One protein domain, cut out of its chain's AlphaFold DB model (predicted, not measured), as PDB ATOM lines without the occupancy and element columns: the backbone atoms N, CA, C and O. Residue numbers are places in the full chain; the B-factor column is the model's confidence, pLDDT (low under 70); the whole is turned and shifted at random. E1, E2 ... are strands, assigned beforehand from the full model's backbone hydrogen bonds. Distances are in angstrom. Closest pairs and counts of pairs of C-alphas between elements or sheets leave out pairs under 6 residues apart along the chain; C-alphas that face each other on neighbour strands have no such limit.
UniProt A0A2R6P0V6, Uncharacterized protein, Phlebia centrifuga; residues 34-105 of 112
ATOM      1  N   ILE A  34     194.632 253.494 236.244       84.38
ATOM      2  CA  ILE A  34     193.590 252.964 237.127       84.38
ATOM      3  C   ILE A  34     192.266 253.638 236.744       84.38
ATOM      4  O   ILE A  34     192.131 254.855 236.855       84.38
ATOM      5  N   ILE A  35     191.305 252.842 236.282       86.81
ATOM      6  CA  ILE A  35     189.951 253.278 235.909       86.81
ATOM      7  C   ILE A  35     189.037 253.260 237.139       86.81
ATOM      8  O   ILE A  35     188.252 254.182 237.349       86.81
ATOM      9  N   SER A  36     189.166 252.222 237.974       87.56
ATOM     10  CA  SER A  36     188.448 252.086 239.241       87.56
ATOM     11  C   SER A  36     189.384 251.549 240.326       87.56
ATOM     12  O   SER A  36     190.134 250.608 240.056       87.56
ATOM     13  N   PRO A  37     189.325 252.079 241.556       87.50
ATOM     14  CA  PRO A  37     188.444 253.163 241.992       87.50
ATOM     15  C   PRO A  37     188.859 254.525 241.414       87.50
ATOM     16  O   PRO A  37     190.039 254.785 241.187       87.50
ATOM     17  N   ALA A  38     187.879 255.400 241.165       88.19
ATOM     18  CA  ALA A  38     188.143 256.741 240.649       88.19
ATOM     19  C   ALA A  38     188.985 257.553 241.649       88.19
ATOM     20  O   ALA A  38     188.865 257.372 242.864       88.19
ATOM     21  N   ASN A  39     189.813 258.478 241.162       84.94
ATOM     22  CA  ASN A  39     190.612 259.334 242.037       84.94
ATOM     23  C   ASN A  39     189.735 260.075 243.071       84.94
ATOM     24  O   ASN A  39     188.689 260.619 242.725       84.94
ATOM     25  N   GLY A  40     190.169 260.094 244.334       85.12
ATOM     26  CA  GLY A  40     189.407 260.649 245.460       85.12
ATOM     27  C   GLY A  40     188.368 259.699 246.070       85.12
ATOM     28  O   GLY A  40     187.715 260.063 247.047       85.12
ATOM     29  N   SER A  41     188.222 258.481 245.543       86.56
ATOM     30  CA  SER A  41     187.367 257.458 246.153       86.56
ATOM     31  C   SER A  41     187.908 257.016 247.511       86.56
ATOM     32  O   SER A  41     189.114 256.863 247.699       86.56
ATOM     33  N   SER A  42     187.000 256.754 248.448       86.19
ATOM     34  CA  SER A  42     187.332 256.119 249.724       86.19
ATOM     35  C   SER A  42     187.170 254.606 249.608       86.19
ATOM     36  O   SER A  42     186.136 254.131 249.144       86.19
ATOM     37  N   ILE A  43     188.179 253.853 250.046       82.00
ATOM     38  CA  ILE A  43     188.136 252.389 250.117       82.00
ATOM     39  C   ILE A  43     188.021 252.001 251.589       82.00
ATOM     40  O   ILE A  43     188.864 252.387 252.401       82.00
ATOM     41  N   THR A  44     186.982 251.247 251.943       83.25
ATOM     42  CA  THR A  44     186.782 250.774 253.318       83.25
ATOM     43  C   THR A  44     187.585 249.493 253.554       83.25
ATOM     44  O   THR A  44     187.391 248.520 252.818       83.25
ATOM     45  N   PRO A  45     188.446 249.431 254.587       77.62
ATOM     46  CA  PRO A  45     189.174 248.213 254.924       77.62
ATOM     47  C   PRO A  45     188.243 247.008 255.114       77.62
ATOM     48  O   PRO A  45     187.197 247.109 255.753       77.62
ATOM     49  N   GLY A  46     188.623 245.861 254.548       78.75
ATOM     50  CA  GLY A  46     187.861 244.610 254.650       78.75
ATOM     51  C   GLY A  46     186.605 244.531 253.775       78.75
ATOM     52  O   GLY A  46     185.927 243.508 253.797       78.75
ATOM     53  N   THR A  47     186.294 245.570 252.992       83.56
ATOM     54  CA  THR A  47     185.155 245.564 252.062       83.56
ATOM     55  C   THR A  47     185.644 245.368 250.622       83.56
ATOM     56  O   THR A  47     186.593 246.045 250.219       83.56
ATOM     57  N   PRO A  48     185.021 244.480 249.823       84.38
ATOM     58  CA  PRO A  48     185.326 244.368 248.400       84.38
ATOM     59  C   PRO A  48     185.062 245.683 247.657       84.38
ATOM     60  O   PRO A  48     184.090 246.381 247.941       84.38
ATOM     61  N   PHE A  49     185.897 245.997 246.670       84.19
ATOM     62  CA  PHE A  49     185.718 247.142 245.780       84.19
ATOM     63  C   PHE A  49     186.063 246.748 244.344       84.19
ATOM     64  O   PHE A  49     186.843 245.824 244.111       84.19
ATOM     65  N   SER A  50     185.486 247.454 243.373       86.06
ATOM     66  CA  SER A  50     185.803 247.236 241.964       86.06
ATOM     67  C   SER A  50     187.186 247.797 241.642       86.06
ATOM     68  O   SER A  50     187.420 249.001 241.778       86.06
ATOM     69  N   PHE A  51     188.083 246.934 241.177       84.94
ATOM     70  CA  PHE A  51     189.379 247.316 240.628       84.94
ATOM     71  C   PHE A  51     189.350 247.162 239.108       84.94
ATOM     72  O   PHE A  51     189.025 246.093 238.597       84.94
ATOM     73  N   GLN A  52     189.677 248.234 238.392       85.19
ATOM     74  CA  GLN A  52     189.780 248.219 236.937       85.19
ATOM     75  C   GLN A  52     191.009 249.014 236.511       85.19
ATOM     76  O   GLN A  52     191.224 250.136 236.969       85.19
ATOM     77  N   TYR A  53     191.792 248.434 235.610       82.38
ATOM     78  CA  TYR A  53     193.048 248.976 235.115       82.38
ATOM     79  C   TYR A  53     193.095 248.833 233.594       82.38
ATOM     80  O   TYR A  53     192.672 247.812 233.055       82.38
ATOM     81  N   SER A  54     193.600 249.857 232.915       80.19
ATOM     82  CA  SER A  54     194.013 249.789 231.515       80.19
ATOM     83  C   SER A  54     195.531 249.813 231.473       80.19
ATOM     84  O   SER A  54     196.154 250.627 232.144       80.19
ATOM     85  N   ASP A  55     196.120 248.927 230.688       75.06
ATOM     86  CA  ASP A  55     197.566 248.747 230.572       75.06
ATOM     87  C   ASP A  55     198.289 249.882 229.826       75.06
ATOM     88  O   ASP A  55     199.511 249.998 229.909       75.06
ATOM     89  N   GLY A  56     197.539 250.761 229.155       75.12
ATOM     90  CA  GLY A  56     198.077 251.889 228.402       75.12
ATOM     91  C   GLY A  56     198.735 251.503 227.074       75.12
ATOM     92  O   GLY A  56     199.327 252.375 226.439       75.12
ATOM     93  N   TRP A  57     198.635 250.244 226.630       71.88
ATOM     94  CA  TRP A  57     199.193 249.815 225.342       71.88
ATOM     95  C   TRP A  57     198.328 250.251 224.151       71.88
ATOM     96  O   TRP A  57     198.865 250.521 223.073       71.88
ATOM     97  N   GLY A  58     197.007 250.356 224.346       69.19
ATOM     98  CA  GLY A  58     196.044 250.583 223.259       69.19
ATOM     99  C   GLY A  58     196.138 249.498 222.177       69.19
ATOM    100  O   GLY A  58     196.666 248.421 222.426       69.19
ATOM    101  N   GLY A  59     195.727 249.806 220.943       65.81
ATOM    102  CA  GLY A  59     195.779 248.859 219.813       65.81
ATOM    103  C   GLY A  59     197.172 248.624 219.202       65.81
ATOM    104  O   GLY A  59     197.276 248.257 218.030       65.81
ATOM    105  N   ALA A  60     198.253 248.926 219.928       67.44
ATOM    106  CA  ALA A  60     199.624 248.717 219.462       67.44
ATOM    107  C   ALA A  60     200.079 247.259 219.657       67.44
ATOM    108  O   ALA A  60     199.364 246.425 220.193       67.44
ATOM    109  N   CYS A  61     201.304 246.933 219.237       68.31
ATOM    110  CA  CYS A  61     201.888 245.629 219.548       68.31
ATOM    111  C   CYS A  61     202.154 245.536 221.058       68.31
ATOM    112  O   CYS A  61     203.015 246.254 221.573       68.31
ATOM    113  N   HIS A  62     201.428 244.658 221.743       71.50
ATOM    114  CA  HIS A  62     201.533 244.420 223.178       71.50
ATOM    115  C   HIS A  62     201.780 242.934 223.467       71.50
ATOM    116  O   HIS A  62     201.422 242.069 222.659       71.50
ATOM    117  N   PRO A  63     202.409 242.592 224.607       72.69
ATOM    118  CA  PRO A  63     202.427 241.206 225.055       72.69
ATOM    119  C   PRO A  63     200.987 240.728 225.281       72.69
ATOM    120  O   PRO A  63     200.111 241.538 225.564       72.69
ATOM    121  N   ALA A  64     200.727 239.423 225.196       74.38
ATOM    122  CA  ALA A  64     199.391 238.881 225.482       74.38
ATOM    123  C   ALA A  64     198.979 239.070 226.959       74.38
ATOM    124  O   ALA A  64     197.795 239.128 227.284       74.38
ATOM    125  N   TYR A  65     199.965 239.188 227.855       77.88
ATOM    126  CA  TYR A  65     199.759 239.310 229.293       77.88
ATOM    127  C   TYR A  65     200.692 240.356 229.915       77.88
ATOM    128  O   TYR A  65     201.868 240.421 229.550       77.88
ATOM    129  N   THR A  66     200.198 241.102 230.905       77.94
ATOM    130  CA  THR A  66     200.990 241.995 231.766       77.94
ATOM    131  C   THR A  66     200.892 241.542 233.226       77.94
ATOM    132  O   THR A  66     199.796 241.566 233.793       77.94
ATOM    133  N   PRO A  67     202.001 241.142 233.872       81.75
ATOM    134  CA  PRO A  67     202.019 240.958 235.317       81.75
ATOM    135  C   PRO A  67     201.949 242.319 236.020       81.75
ATOM    136  O   PRO A  67     202.664 243.250 235.649       81.75
ATOM    137  N   ILE A  68     201.106 242.428 237.045       82.94
ATOM    138  CA  ILE A  68     200.968 243.628 237.872       82.94
ATOM    139  C   ILE A  68     200.955 243.268 239.358       82.94
ATOM    140  O   ILE A  68     200.473 242.206 239.745       82.94
ATOM    141  N   SER A  69     201.408 244.196 240.195       86.44
ATOM    142  CA  SER A  69     201.275 244.111 241.650       86.44
ATOM    143  C   SER A  69     200.293 245.178 242.130       86.44
ATOM    144  O   SER A  69     200.435 246.351 241.781       86.44
ATOM    145  N   VAL A  70     199.301 244.790 242.936       86.19
ATOM    146  CA  VAL A  70     198.246 245.700 243.415       86.19
ATOM    147  C   VAL A  70     198.374 245.895 244.922       86.19
ATOM    148  O   VAL A  70     198.389 244.938 245.697       86.19
ATOM    149  N   GLY A  71     198.443 247.152 245.355       88.12
ATOM    150  CA  GLY A  71     198.588 247.513 246.761       88.12
ATOM    151  C   GLY A  71     198.268 248.980 247.038       88.12
ATOM    152  O   GLY A  71     198.073 249.771 246.117       88.12
ATOM    153  N   ILE A  72     198.206 249.327 248.323       87.38
ATOM    154  CA  ILE A  72     198.000 250.688 248.830       87.38
ATOM    155  C   ILE A  72     199.317 251.190 249.404       87.38
ATOM    156  O   ILE A  72     199.941 250.498 250.205       87.38
ATOM    157  N   THR A  73     199.703 252.409 249.048       90.38
ATOM    158  CA  THR A  73     200.885 253.107 249.563       90.38
ATOM    159  C   THR A  73     200.474 254.350 250.351       90.38
ATOM    160  O   THR A  73     199.380 254.887 250.174       90.38
ATOM    161  N   ALA A  74     201.356 254.836 251.226       90.31
ATOM    162  CA  ALA A  74     201.126 256.077 251.978       90.31
ATOM    163  C   ALA A  74     201.318 257.351 251.132       90.31
ATOM    164  O   ALA A  74     201.014 258.456 251.580       90.31
ATOM    165  N   TYR A  75     201.859 257.206 249.924       89.62
ATOM    166  CA  TYR A  75     202.230 258.290 249.026       89.62
ATOM    167  C   TYR A  75     201.895 257.913 247.582       89.62
ATOM    168  O   TYR A  75     201.748 256.733 247.268       89.62
ATOM    169  N   ARG A  76     201.778 258.904 246.692       86.12
ATOM    170  CA  ARG A  76     201.595 258.659 245.256       86.12
ATOM    171  C   ARG A  76     202.929 258.209 244.645       86.12
ATOM    172  O   ARG A  76     203.830 259.046 244.595       86.12
ATOM    173  N   PRO A  77     203.044 256.972 244.130       84.75
ATOM    174  CA  PRO A  77     204.289 256.504 243.541       84.75
ATOM    175  C   PRO A  77     204.640 257.249 242.251       84.75
ATOM    176  O   PRO A  77     203.775 257.730 241.510       84.75
ATOM    177  N   THR A  78     205.932 257.313 241.976       86.00
ATOM    178  CA  THR A  78     206.558 257.891 240.795       86.00
ATOM    179  C   THR A  78     207.571 256.907 240.216       86.00
ATOM    180  O   THR A  78     207.937 255.921 240.847       86.00
ATOM    181  N   TRP A  79     208.023 257.156 238.985       81.50
ATOM    182  CA  TRP A  79     208.967 256.264 238.305       81.50
ATOM    183  C   TRP A  79     210.245 255.952 239.116       81.50
ATOM    184  O   TRP A  79     210.634 254.789 239.150       81.50
ATOM    185  N   PRO A  80     210.873 256.921 239.816       88.50
ATOM    186  CA  PRO A  80     212.030 256.653 240.675       88.50
ATOM    187  C   PRO A  80     211.773 255.731 241.873       88.50
ATOM    188  O   PRO A  80     212.733 255.181 242.406       88.50
ATOM    189  N   ASP A  81     210.518 255.566 242.298       88.44
ATOM    190  CA  ASP A  81     210.173 254.711 243.440       88.44
ATOM    191  C   ASP A  81     210.183 253.222 243.055       88.44
ATOM    192  O   ASP A  81     210.258 252.339 243.908       88.44
ATOM    193  N   LEU A  82     210.116 252.919 241.754       84.62
ATOM    194  CA  LEU A  82     210.125 251.552 241.253       84.62
ATOM    195  C   LEU A  82     211.537 250.965 241.290       84.62
ATOM    196  O   LEU A  82     212.517 251.574 240.860       84.62
ATOM    197  N   ASN A  83     211.633 249.705 241.705       82.88
ATOM    198  CA  ASN A  83     212.839 248.920 241.514       82.88
ATOM    199  C   ASN A  83     213.067 248.711 240.008       82.88
ATOM    200  O   ASN A  83     212.338 247.960 239.357       82.88
ATOM    201  N   GLY A  84     214.094 249.367 239.461       71.50
ATOM    202  CA  GLY A  84     214.346 249.444 238.018       71.50
ATOM    203  C   GLY A  84     214.572 248.109 237.296       71.50
ATOM    204  O   GLY A  84     214.517 248.084 236.070       71.50
ATOM    205  N   SER A  85     214.800 247.006 238.018       74.81
ATOM    206  CA  SER A  85     214.950 245.672 237.416       74.81
ATOM    207  C   SER A  85     213.635 244.898 237.312       74.81
ATOM    208  O   SER A  85     213.512 244.033 236.447       74.81
ATOM    209  N   ILE A  86     212.666 245.175 238.189       72.69
ATOM    210  CA  ILE A  86     211.405 244.416 238.293       72.69
ATOM    211  C   ILE A  86     210.153 245.285 238.121       72.69
ATOM    212  O   ILE A  86     209.050 244.752 238.146       72.69
ATOM    213  N   PHE A  87     210.312 246.603 237.953       78.81
ATOM    214  CA  PHE A  87     209.227 247.581 237.796       78.81
ATOM    215  C   PHE A  87     208.137 247.475 238.879       78.81
ATOM    216  O   PHE A  87     206.960 247.724 238.630       78.81
ATOM    217  N   LYS A  88     208.550 247.125 240.102       83.62
ATOM    218  CA  LYS A  88     207.702 246.988 241.292       83.62
ATOM    219  C   LYS A  88     208.192 247.934 242.381       83.62
ATOM    220  O   LYS A  88     209.394 248.183 242.480       83.62
ATOM    221  N   LEU A  89     207.281 248.428 243.213       88.44
ATOM    222  CA  LEU A  89     207.655 249.121 244.445       88.44
ATOM    223  C   LEU A  89     208.309 248.145 245.439       88.44
ATOM    224  O   LEU A  89     207.997 246.950 245.408       88.44
ATOM    225  N   PRO A  90     209.201 248.623 246.323       90.00
ATOM    226  CA  PRO A  90     209.703 247.827 247.435       90.00
ATOM    227  C   PRO A  90     208.555 247.278 248.288       90.00
ATOM    228  O   PRO A  90     207.593 247.988 248.573       90.00
ATOM    229  N   ASP A  91     208.668 246.033 248.755       88.19
ATOM    230  CA  ASP A  91     207.603 245.413 249.554       88.19
ATOM    231  C   ASP A  91     207.311 246.190 250.855       88.19
ATOM    232  O   ASP A  91     206.184 246.181 251.344       88.19
ATOM    233  N   SER A  92     208.308 246.908 251.387       90.00
ATOM    234  CA  SER A  92     208.182 247.781 252.562       90.00
ATOM    235  C   SER A  92     207.294 249.008 252.355       90.00
ATOM    236  O   SER A  92     206.900 249.634 253.336       90.00
ATOM    237  N   ASP A  93     206.999 249.372 251.108       92.81
ATOM    238  CA  ASP A  93     206.299 250.618 250.783       92.81
ATOM    239  C   ASP A  93     204.777 250.437 250.746       92.81
ATOM    240  O   ASP A  93     204.020 251.415 250.800       92.81
ATOM    241  N   TYR A  94     204.309 249.188 250.689       91.31
ATOM    242  CA  TYR A  94     202.892 248.866 250.753       91.31
ATOM    243  C   TYR A  94     202.385 248.948 252.198       91.31
ATOM    244  O   TYR A  94     202.790 248.184 253.069       91.31
ATOM    245  N   LEU A  95     201.406 249.823 252.437       90.44
ATOM    246  CA  LEU A  95     200.560 249.774 253.635       90.44
ATOM    247  C   LEU A  95     199.688 248.517 253.639       90.44
ATOM    248  O   LEU A  95     199.379 247.959 254.690       90.44
ATOM    249  N   TYR A  96     199.263 248.102 252.447       87.81
ATOM    250  CA  TYR A  96     198.521 246.874 252.234       87.81
ATOM    251  C   TYR A  96     198.829 246.309 250.853       87.81
ATOM    252  O   TYR A  96     198.804 247.041 249.862       87.81
ATOM    253  N   TYR A  97     199.083 245.007 250.786       89.31
ATOM    254  CA  TYR A  97     199.371 244.296 249.548       89.31
ATOM    255  C   TYR A  97     198.225 243.341 249.222       89.31
ATOM    256  O   TYR A  97     197.946 242.430 249.998       89.31
ATOM    257  N   PHE A  98     197.553 243.555 248.089       86.44
ATOM    258  CA  PHE A  98     196.462 242.679 247.651       86.44
ATOM    259  C   PHE A  98     196.988 241.427 246.952       86.44
ATOM    260  O   PHE A  98     196.410 240.354 247.110       86.44
ATOM    261  N   GLY A  99     198.092 241.553 246.213       87.75
ATOM    262  CA  GLY A  99     198.720 240.435 245.522       87.75
ATOM    263  C   GLY A  99     199.310 240.807 244.169       87.75
ATOM    264  O   GLY A  99     199.248 241.958 243.724       87.75
ATOM    265  N   ASP A 100     199.857 239.784 243.520       87.56
ATOM    266  CA  ASP A 100     200.275 239.809 242.124       87.56
ATOM    267  C   ASP A 100     199.177 239.219 241.241       87.56
ATOM    268  O   ASP A 100     198.600 238.173 241.551       87.56
ATOM    269  N   TYR A 101     198.911 239.881 240.124       84.88
ATOM    270  CA  TYR A 101     197.894 239.498 239.156       84.88
ATOM    271  C   TYR A 101     198.491 239.489 237.755       84.88
ATOM    272  O   TYR A 101     199.497 240.139 237.477       84.88
ATOM    273  N   VAL A 102     197.842 238.763 236.852       83.56
ATOM    274  CA  VAL A 102     198.171 238.782 235.429       83.56
ATOM    275  C   VAL A 102     196.967 239.333 234.690       83.56
ATOM    276  O   VAL A 102     195.879 238.764 234.758       83.56
ATOM    277  N   ILE A 103     197.167 240.449 234.000       77.62
ATOM    278  CA  ILE A 103     196.160 241.047 233.132       77.62
ATOM    279  C   ILE A 103     196.358 240.501 231.726       77.62
ATOM    280  O   ILE A 103     197.482 240.418 231.238       77.62
ATOM    281  N   LEU A 104     195.256 240.108 231.099       75.56
ATOM    282  CA  LEU A 104     195.185 239.841 229.668       75.56
ATOM    283  C   LEU A 104     195.116 241.182 228.938       75.56
ATOM    284  O   LEU A 104     194.176 241.940 229.162       75.56
ATOM    285  N   ASN A 105     196.095 241.461 228.083       72.31
ATOM    286  CA  ASN A 105     196.148 242.717 227.327       72.31
ATOM    287  C   ASN A 105     195.355 242.646 226.014       72.31
ATOM    288  O   ASN A 105     195.335 243.608 225.255       72.31
TER     289      ASN A 105
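What this domain is: This is residues 34 to 105 of the 112 residues of an uncharacterized protein of Phlebia centrifuga (UniProt A0A2R6P0V6). Little regular structure: a long, bent two-stranded hairpin, E3 and E4, runs through the middle, with a small hairpin, E1 and E2, to one side and the loop of residues 74 to 93 on the other. Residues 39 to 44 stick out. The 72 printed residues hold no named helix and four strands, E1 to E4 in order, in two antiparallel two-stranded sheets; the class is all strand, with 26 residues in named elements. The whole is only just compact, close to loose, radius of gyration of the C-alphas 13.4 A, spanning 37 by 27 by 19 A.

How they stand to each other: E1, residues 34 to 36, and E2, residues 52 to 54, form an antiparallel hairpin at 151 degrees; N 35 and O 52 are within hydrogen-bond range, 2.8 A. E3, residues 65 to 73, and E4, residues 94 to 104, form another at 163 degrees, with N 68 and O 101 at 2.8 A. E2 and E3 are apart.

Where its parts are: E1 begins at C-alpha 34 (193.590, 252.964, 237.127). E3 is 24.5 A long. E4, 24.2 A, bends by 52 degrees at residue 97 and ends at C-alpha 104 (195.185, 239.841, 229.668).

The domain as a whole: The C-alphas farthest apart, Gly 46 and Cys 61, are 37.8 A apart. The printed part has no cut. Links E1 to E2 and E3 to E4 are long. Residues 58 to 61 have pLDDT under 70.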